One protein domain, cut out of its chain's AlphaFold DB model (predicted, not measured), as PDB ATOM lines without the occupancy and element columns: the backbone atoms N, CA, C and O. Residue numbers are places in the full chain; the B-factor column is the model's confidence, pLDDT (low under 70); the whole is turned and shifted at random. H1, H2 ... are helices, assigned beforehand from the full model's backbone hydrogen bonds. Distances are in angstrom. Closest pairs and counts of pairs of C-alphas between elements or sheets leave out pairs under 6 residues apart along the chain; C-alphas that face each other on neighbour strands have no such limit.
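AT A GLANCE: This is residues 51 to 120 of the 122 residues of an uncharacterized protein of Blastomonas fulva (UniProt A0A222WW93). What does the printed part look like? It is a lopsided helical hairpin: one very long helix, H1, makes the length, and a much shorter helix, H2, folds back over its last part at a slant. Residues 51 to 75 of H1 stick out as a free arm. What is it made of, and how large is it? The printed part has 70 residues with two named helices, H1 then H2, and no named strand, and its class is all helix. It is extended, with a radius of gyration of the C-alphas of 19.2 A, and its C-alphas span 66 by 20 by 17 A.

HOW THE PARTS SIT: How does H1, residues 51 to 93, stand to H2, residues 100 to 118? They touch, with residues 79 to 91 alone of H1, and their closest C-alphas are those of Ala 84 and Ile 107, 5.4 A apart. They run opposite ways at a steep tilt of 43 degrees and form a helical hairpin. What do the backbone N and O atoms show? In H1 and H2 every O i to N i+4 pair is within hydrogen-bond range.

IN THESE COORDINATES: Where does H1 run? It begins at C-alpha 51, at (145.955, 141.943, 121.898), and ends at C-alpha 93, at (92.308, 113.488, 108.526), 62.2 A away. Where does H2 run? Its first and last C-alphas are 26.5 A apart, and C-alpha 118 is at (111.633, 124.574, 124.956).

THE WHOLE: How far does the printed part reach? The two C-alphas farthest apart are those of Asp 51 and Gly 95, at 66.3 A. Without the free residues 51 to 75, the body spans 35 by 15 by 14 A. Is there a cut or a long link? The printed part has no cut, and 6 residues make the short link from H1 to H2. Is confidence low anywhere? The mean pLDDT of the printed part is 94.4, and no printed residue is under 70.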
ATOM      1  N   ASP A  51     147.123 141.154 122.289       77.69
ATOM      2  CA  ASP A  51     145.955 141.943 121.898       77.69
ATOM      3  C   ASP A  51     145.445 141.580 120.497       77.69
ATOM      4  O   ASP A  51     144.276 141.799 120.182       77.69
ATOM      5  N   ALA A  52     146.299 141.066 119.609       77.88
ATOM      6  CA  ALA A  52     145.866 140.556 118.308       77.88
ATOM      7  C   ALA A  52     145.142 139.212 118.463       77.88
ATOM      8  O   ALA A  52     144.040 139.071 117.940       77.88
ATOM      9  N   GLU A  53     145.701 138.291 119.250       80.50
ATOM     10  CA  GLU A  53     145.099 136.977 119.525       80.50
ATOM     11  C   GLU A  53     143.750 137.112 120.247       80.50
ATOM     12  O   GLU A  53     142.762 136.487 119.861       80.50
ATOM     13  N   ILE A  54     143.664 137.995 121.249       86.88
ATOM     14  CA  ILE A  54     142.404 138.272 121.952       86.88
ATOM     15  C   ILE A  54     141.371 138.876 120.993       86.88
ATOM     16  O   ILE A  54     140.206 138.483 121.028       86.88
ATOM     17  N   ARG A  55     141.766 139.812 120.118       84.69
ATOM     18  CA  ARG A  55     140.839 140.420 119.147       84.69
ATOM     19  C   ARG A  55     140.323 139.416 118.124       84.69
ATOM     20  O   ARG A  55     139.139 139.464 117.805       84.69
ATOM     21  N   GLU A  56     141.175 138.523 117.635       86.56
ATOM     22  CA  GLU A  56     140.773 137.455 116.718       86.56
ATOM     23  C   GLU A  56     139.778 136.504 117.392       86.56
ATOM     24  O   GLU A  56     138.701 136.252 116.857       86.56
ATOM     25  N   MET A  57     140.065 136.084 118.627       91.69
ATOM     26  CA  MET A  57     139.155 135.244 119.404       91.69
ATOM     27  C   MET A  57     137.802 135.928 119.655       91.69
ATOM     28  O   MET A  57     136.754 135.300 119.515       91.69
ATOM     29  N   VAL A  58     137.796 137.224 119.986       93.62
ATOM     30  CA  VAL A  58     136.558 138.004 120.161       93.62
ATOM     31  C   VAL A  58     135.771 138.100 118.852       93.62
ATOM     32  O   VAL A  58     134.546 137.970 118.873       93.62
ATOM     33  N   ALA A  59     136.447 138.300 117.719       93.88
ATOM     34  CA  ALA A  59     135.802 138.359 116.410       93.88
ATOM     35  C   ALA A  59     135.148 137.020 116.035       93.88
ATOM     36  O   ALA A  59     133.998 137.007 115.596       93.88
ATOM     37  N   GLU A  60     135.832 135.899 116.273       95.19
ATOM     38  CA  GLU A  60     135.281 134.563 116.033       95.19
ATOM     39  C   GLU A  60     134.087 134.265 116.945       95.19
ATOM     40  O   GLU A  60     133.042 133.818 116.472       95.19
ATOM     41  N   VAL A  61     134.173 134.596 118.239       96.81
ATOM     42  CA  VAL A  61     133.041 134.437 119.170       96.81
ATOM     43  C   VAL A  61     131.845 135.289 118.736       96.81
ATOM     44  O   VAL A  61     130.709 134.811 118.761       96.81
ATOM     45  N   ALA A  62     132.072 136.523 118.279       94.44
ATOM     46  CA  ALA A  62     131.008 137.371 117.749       94.44
ATOM     47  C   ALA A  62     130.384 136.783 116.471       94.44
ATOM     48  O   ALA A  62     129.158 136.765 116.332       94.44
ATOM     49  N   ALA A  63     131.202 136.247 115.560       95.81
ATOM     50  CA  ALA A  63     130.731 135.588 114.346       95.81
ATOM     51  C   ALA A  63     129.919 134.320 114.656       95.81
ATOM     52  O   ALA A  63     128.871 134.088 114.048       95.81
ATOM     53  N   MET A  64     130.359 133.521 115.631       97.38
ATOM     54  CA  MET A  64     129.605 132.376 116.142       97.38
ATOM     55  C   MET A  64     128.265 132.818 116.737       97.38
ATOM     56  O   MET A  64     127.240 132.220 116.421       97.38
ATOM     57  N   GLY A  65     128.253 133.891 117.533       96.06
ATOM     58  CA  GLY A  65     127.030 134.465 118.100       96.06
ATOM     59  C   GLY A  65     126.024 134.904 117.032       96.06
ATOM     60  O   GLY A  65     124.839 134.591 117.137       96.06
ATOM     61  N   ALA A  66     126.490 135.552 115.960       95.38
ATOM     62  CA  ALA A  66     125.637 135.939 114.838       95.38
ATOM     63  C   ALA A  66     125.014 134.716 114.140       95.38
ATOM     64  O   ALA A  66     123.804 134.680 113.923       95.38
ATOM     65  N   ARG A  67     125.817 133.676 113.865       95.56
ATOM     66  CA  ARG A  67     125.323 132.428 113.257       95.56
ATOM     67  C   ARG A  67     124.322 131.701 114.158       95.56
ATOM     68  O   ARG A  67     123.353 131.147 113.651       95.56
ATOM     69  N   LEU A  68     124.531 131.708 115.475       97.56
ATOM     70  CA  LEU A  68     123.591 131.116 116.433       97.56
ATOM     71  C   LEU A  68     122.247 131.853 116.444       97.56
ATOM     72  O   LEU A  68     121.212 131.195 116.423       97.56
ATOM     73  N   ALA A  69     122.249 133.187 116.396       96.06
ATOM     74  CA  ALA A  69     121.015 133.968 116.310       96.06
ATOM     75  C   ALA A  69     120.233 133.676 115.015       96.06
ATOM     76  O   ALA A  69     119.004 133.607 115.020       96.06
ATOM     77  N   ASP A  70     120.932 133.469 113.897       96.50
ATOM     78  CA  ASP A  70     120.296 133.075 112.637       96.50
ATOM     79  C   ASP A  70     119.720 131.654 112.699       96.50
ATOM     80  O   ASP A  70     118.607 131.417 112.218       96.50
ATOM     81  N   LEU A  71     120.431 130.718 113.337       97.38
ATOM     82  CA  LEU A  71     119.923 129.369 113.585       97.38
ATOM     83  C   LEU A  71     118.687 129.382 114.484       97.38
ATOM     84  O   LEU A  71     117.726 128.687 114.173       97.38
ATOM     85  N   GLU A  72     118.671 130.186 115.547       96.00
ATOM     86  CA  GLU A  72     117.517 130.319 116.442       96.00
ATOM     87  C   GLU A  72     116.272 130.785 115.677       96.00
ATOM     88  O   GLU A  72     115.219 130.152 115.760       96.00
ATOM     89  N   ARG A  73     116.405 131.815 114.827       95.62
ATOM     90  CA  ARG A  73     115.307 132.287 113.962       95.62
ATOM     91  C   ARG A  73     114.842 131.222 112.975       95.62
ATOM     92  O   ARG A  73     113.644 131.083 112.725       95.62
ATOM     93  N   MET A  74     115.779 130.487 112.374       97.69
ATOM     94  CA  MET A  74     115.442 129.424 111.432       97.69
ATOM     95  C   MET A  74     114.684 128.299 112.139       97.69
ATOM     96  O   MET A  74     113.635 127.885 111.647       97.69
ATOM     97  N   VAL A  75     115.170 127.852 113.298       96.62
ATOM     98  CA  VAL A  75     114.538 126.805 114.108       96.62
ATOM     99  C   VAL A  75     113.144 127.238 114.557       96.62
ATOM    100  O   VAL A  75     112.200 126.468 114.390       96.62
ATOM    101  N   ASP A  76     112.974 128.478 115.014       96.19
ATOM    102  CA  ASP A  76     111.669 129.021 115.396       96.19
ATOM    103  C   ASP A  76     110.664 128.990 114.233       96.19
ATOM    104  O   ASP A  76     109.547 128.474 114.354       96.19
ATOM    105  N   ARG A  77     111.099 129.415 113.040       96.75
ATOM    106  CA  ARG A  77     110.270 129.335 111.830       96.75
ATOM    107  C   ARG A  77     109.948 127.889 111.448       96.75
ATOM    108  O   ARG A  77     108.825 127.606 111.019       96.75
ATOM    109  N   THR A  78     110.901 126.963 111.592       97.75
ATOM    110  CA  THR A  78     110.640 125.534 111.343       97.75
ATOM    111  C   THR A  78     109.655 124.948 112.344       97.75
ATOM    112  O   THR A  78     108.783 124.183 111.939       97.75
ATOM    113  N   LEU A  79     109.721 125.354 113.615       97.12
ATOM    114  CA  LEU A  79     108.790 124.920 114.648       97.12
ATOM    115  C   LEU A  79     107.365 125.373 114.321       97.12
ATOM    116  O   LEU A  79     106.439 124.559 114.349       97.12
ATOM    117  N   PHE A  80     107.192 126.643 113.938       97.94
ATOM    118  CA  PHE A  80     105.895 127.155 113.496       97.94
ATOM    119  C   PHE A  80     105.377 126.389 112.270       97.94
ATOM    120  O   PHE A  80     104.230 125.944 112.244       97.94
ATOM    121  N   THR A  81     106.243 126.158 111.278       98.12
ATOM    122  CA  THR A  81     105.892 125.428 110.047       98.12
ATOM    123  C   THR A  81     105.487 123.979 110.341       98.12
ATOM    124  O   THR A  81     104.527 123.476 109.759       98.12
ATOM    125  N   ALA A  82     106.167 123.309 111.274       98.19
ATOM    126  CA  ALA A  82     105.825 121.956 111.704       98.19
ATOM    127  C   ALA A  82     104.469 121.911 112.428       98.19
ATOM    128  O   ALA A  82     103.658 121.024 112.156       98.19
ATOM    129  N   CYS A  83     104.183 122.895 113.291       98.06
ATOM    130  CA  CYS A  83     102.872 123.037 113.933       98.06
ATOM    131  C   CYS A  83     101.765 123.260 112.894       98.06
ATOM    132  O   CYS A  83     100.714 122.622 112.970       98.06
ATOM    133  N   ALA A  84     102.028 124.100 111.887       97.94
ATOM    134  CA  ALA A  84     101.122 124.327 110.768       97.94
ATOM    135  C   ALA A  84     100.828 123.044 109.990       97.94
ATOM    136  O   ALA A  84      99.666 122.658 109.854       97.94
ATOM    137  N   ALA A  85     101.872 122.342 109.546       98.00
ATOM    138  CA  ALA A  85     101.741 121.088 108.814       98.00
ATOM    139  C   ALA A  85     100.940 120.043 109.608       98.00
ATOM    140  O   ALA A  85     100.033 119.415 109.061       98.00
ATOM    141  N   TYR A  86     101.218 119.904 110.907       97.19
ATOM    142  CA  TYR A  86     100.480 119.001 111.787       97.19
ATOM    143  C   TYR A  86      98.991 119.366 111.889       97.19
ATOM    144  O   TYR A  86      98.134 118.495 111.728       97.19
ATOM    145  N   CYS A  87      98.660 120.638 112.132       97.00
ATOM    146  CA  CYS A  87      97.274 121.091 112.262       97.00
ATOM    147  C   CYS A  87      96.485 120.921 110.958       97.00
ATOM    148  O   CYS A  87      95.357 120.423 110.994       97.00
ATOM    149  N   TYR A  88      97.082 121.252 109.810       96.69
ATOM    150  CA  TYR A  88      96.457 121.032 108.506       96.69
ATOM    151  C   TYR A  88      96.255 119.542 108.203       96.69
ATOM    152  O   TYR A  88      95.157 119.147 107.808       96.69
ATOM    153  N   ALA A  89      97.260 118.698 108.459       97.12
ATOM    154  CA  ALA A  89      97.146 117.250 108.280       97.12
ATOM    155  C   ALA A  89      96.053 116.650 109.180       97.12
ATOM    156  O   ALA A  89      95.247 115.837 108.729       97.12
ATOM    157  N   ARG A  90      95.972 117.096 110.438       96.00
ATOM    158  CA  ARG A  90      94.929 116.675 111.381       96.00
ATOM    159  C   ARG A  90      93.537 117.117 110.934       96.00
ATOM    160  O   ARG A  90      92.603 116.328 111.045       96.00
ATOM    161  N   ASN A  91      93.387 118.351 110.448       95.44
ATOM    162  CA  ASN A  91      92.115 118.847 109.917       95.44
ATOM    163  C   ASN A  91      91.656 117.994 108.726       95.44
ATOM    164  O   ASN A  91      90.522 117.528 108.714       95.44
ATOM    165  N   ALA A  92      92.556 117.715 107.778       95.06
ATOM    166  CA  ALA A  92      92.267 116.854 106.634       95.06
ATOM    167  C   ALA A  92      91.871 115.428 107.062       95.06
ATOM    168  O   ALA A  92      90.865 114.902 106.592       95.06
ATOM    169  N   ALA A  93      92.604 114.825 108.006       95.56
ATOM    170  CA  ALA A  93      92.308 113.488 108.526       95.56
ATOM    171  C   ALA A  93      90.965 113.407 109.280       95.56
ATOM    172  O   ALA A  93      90.330 112.356 109.289       95.56
ATOM    173  N   ALA A  94      90.515 114.507 109.889       94.06
ATOM    174  CA  ALA A  94      89.232 114.595 110.590       94.06
ATOM    175  C   ALA A  94      88.027 114.844 109.658       94.06
ATOM    176  O   ALA A  94      86.923 115.072 110.148       94.06
ATOM    177  N   GLY A  95      88.222 114.810 108.335       91.25
ATOM    178  CA  GLY A  95      87.174 115.070 107.342       91.25
ATOM    179  C   GLY A  95      87.118 116.518 106.843       91.25
ATOM    180  O   GLY A  95      86.245 116.850 106.044       91.25
ATOM    181  N   GLY A  96      88.055 117.373 107.262       89.38
ATOM    182  CA  GLY A  96      88.136 118.773 106.848       89.38
ATOM    183  C   GLY A  96      87.025 119.656 107.425       89.38
ATOM    184  O   GLY A  96      86.413 119.348 108.444       89.38
ATOM    185  N   GLY A  97      86.785 120.802 106.777       88.31
ATOM    186  CA  GLY A  97      85.653 121.689 107.084       88.31
ATOM    187  C   GLY A  97      85.943 122.840 108.052       88.31
ATOM    188  O   GLY A  97      85.119 123.745 108.174       88.31
ATOM    189  N   LYS A  98      87.112 122.870 108.701       93.19
ATOM    190  CA  LYS A  98      87.571 124.078 109.405       93.19
ATOM    191  C   LYS A  98      88.074 125.117 108.408       93.19
ATOM    192  O   LYS A  98      88.783 124.768 107.466       93.19
ATOM    193  N   THR A  99      87.739 126.380 108.656       93.75
ATOM    194  CA  THR A  99      88.317 127.520 107.937       93.75
ATOM    195  C   THR A  99      89.775 127.728 108.339       93.75
ATOM    196  O   THR A  99      90.189 127.313 109.428       93.75
ATOM    197  N   ASP A 100      90.544 128.409 107.488       94.12
ATOM    198  CA  ASP A 100      91.945 128.731 107.776       94.12
ATOM    199  C   ASP A 100      92.111 129.516 109.082       94.12
ATOM    200  O   ASP A 100      93.037 129.232 109.835       94.12
ATOM    201  N   ASP A 101      91.178 130.408 109.424       95.44
ATOM    202  CA  ASP A 101      91.213 131.157 110.690       95.44
ATOM    203  C   ASP A 101      91.153 130.239 111.921       95.44
ATOM    204  O   ASP A 101      91.872 130.440 112.905       95.44
ATOM    205  N   ILE A 102      90.316 129.195 111.870       95.75
ATOM    206  CA  ILE A 102      90.206 128.218 112.960       95.75
ATOM    207  C   ILE A 102      91.500 127.406 113.056       95.75
ATOM    208  O   ILE A 102      92.019 127.200 114.156       95.75
ATOM    209  N   VAL A 103      92.035 126.960 111.915       95.38
ATOM    210  CA  VAL A 103      93.286 126.190 111.871       95.38
ATOM    211  C   VAL A 103      94.456 127.041 112.371       95.38
ATOM    212  O   VAL A 103      95.229 126.565 113.198       95.38
ATOM    213  N   LEU A 104      94.544 128.315 111.988       96.62
ATOM    214  CA  LEU A 104      95.564 129.254 112.460       96.62
ATOM    215  C   LEU A 104      95.530 129.432 113.985       96.62
ATOM    216  O   LEU A 104      96.577 129.434 114.636       96.62
ATOM    217  N   GLY A 105      94.336 129.508 114.579       97.75
ATOM    218  CA  GLY A 105      94.182 129.526 116.035       97.75
ATOM    219  C   GLY A 105      94.726 128.262 116.717       97.75
ATOM    220  O   GLY A 105      95.334 128.341 117.788       97.75
ATOM    221  N   GLU A 106      94.548 127.091 116.103       96.88
ATOM    222  CA  GLU A 106      95.109 125.828 116.600       96.88
ATOM    223  C   GLU A 106      96.633 125.769 116.451       96.88
ATOM    224  O   GLU A 106      97.305 125.293 117.372       96.88
ATOM    225  N   ILE A 107      97.167 126.297 115.344       98.06
ATOM    226  CA  ILE A 107      98.608 126.400 115.078       98.06
ATOM    227  C   ILE A 107      99.282 127.242 116.152       98.06
ATOM    228  O   ILE A 107     100.220 126.762 116.785       98.06
ATOM    229  N   ASN A 108      98.773 128.450 116.413       97.94
ATOM    230  CA  ASN A 108      99.348 129.352 117.415       97.94
ATOM    231  C   ASN A 108      99.372 128.700 118.801       97.94
ATOM    232  O   ASN A 108     100.416 128.645 119.440       97.94
ATOM    233  N   ARG A 109      98.268 128.069 119.225       97.38
ATOM    234  CA  ARG A 109      98.230 127.346 120.507       97.38
ATOM    235  C   ARG A 109      99.222 126.184 120.564       97.38
ATOM    236  O   ARG A 109      99.735 125.876 121.636       97.38
ATOM    237  N   ALA A 110      99.417 125.457 119.463       96.94
ATOM    238  CA  ALA A 110     100.378 124.357 119.404       96.94
ATOM    239  C   ALA A 110     101.819 124.866 119.476       96.94
ATOM    240  O   ALA A 110     102.603 124.335 120.262       96.94
ATOM    241  N   TYR A 111     102.123 125.917 118.720       97.75
ATOM    242  CA  TYR A 111     103.408 126.598 118.724       97.75
ATOM    243  C   TYR A 111     103.745 127.162 120.114       97.75
ATOM    244  O   TYR A 111     104.806 126.843 120.647       97.75
ATOM    245  N   ASP A 112     102.814 127.868 120.764       96.94
ATOM    246  CA  ASP A 112     103.007 128.429 122.110       96.94
ATOM    247  C   ASP A 112     103.338 127.345 123.147       96.94
ATOM    248  O   ASP A 112     104.226 127.526 123.981       96.94
ATOM    249  N   ARG A 113     102.675 126.180 123.072       96.25
ATOM    250  CA  ARG A 113     102.990 125.033 123.942       96.25
ATOM    251  C   ARG A 113     104.395 124.495 123.693       96.25
ATOM    252  O   ARG A 113     105.117 124.237 124.650       96.25
ATOM    253  N   GLN A 114     104.783 124.308 122.431       95.75
ATOM    254  CA  GLN A 114     106.120 123.805 122.099       95.75
ATOM    255  C   GLN A 114     107.212 124.785 122.534       95.75
ATOM    256  O   GLN A 114     108.237 124.374 123.073       95.75
ATOM    257  N   ARG A 115     106.961 126.084 122.383       94.81
ATOM    258  CA  ARG A 115     107.863 127.130 122.851       94.81
ATOM    259  C   ARG A 115     107.973 127.159 124.377       94.81
ATOM    260  O   ARG A 115     109.077 127.245 124.904       94.81
ATOM    261  N   ALA A 116     106.860 127.025 125.100       94.38
ATOM    262  CA  ALA A 116     106.877 126.928 126.561       94.38
ATOM    263  C   ALA A 116     107.689 125.718 127.058       94.38
ATOM    264  O   ALA A 116     108.451 125.857 128.015       94.38
ATOM    265  N   LEU A 117     107.585 124.568 126.378       93.44
ATOM    266  CA  LEU A 117     108.395 123.380 126.667       93.44
ATOM    267  C   LEU A 117     109.889 123.624 126.415       93.44
ATOM    268  O   LEU A 117     110.709 123.275 127.261       93.44
ATOM    269  N   ALA A 118     110.244 124.249 125.289       89.69
ATOM    270  CA  ALA A 118     111.633 124.574 124.956       89.69
ATOM    271  C   ALA A 118     112.268 125.550 125.965       89.69
ATOM    272  O   ALA A 118     113.450 125.442 126.275       89.69
ATOM    273  N   GLU A 119     111.471 126.469 126.513       90.31
ATOM    274  CA  GLU A 119     111.897 127.447 127.521       90.31
ATOM    275  C   GLU A 119     111.816 126.910 128.968       90.31
ATOM    276  O   GLU A 119     112.101 127.643 129.913       90.31
ATOM    277  N   GLY A 120     111.421 125.645 129.170       87.12
ATOM    278  CA  GLY A 120     111.331 125.021 130.497       87.12
ATOM    279  C   GLY A 120     110.212 125.568 131.393       87.12
ATOM    280  O   GLY A 120     110.258 125.391 132.608       87.12
TER     281      GLY A 120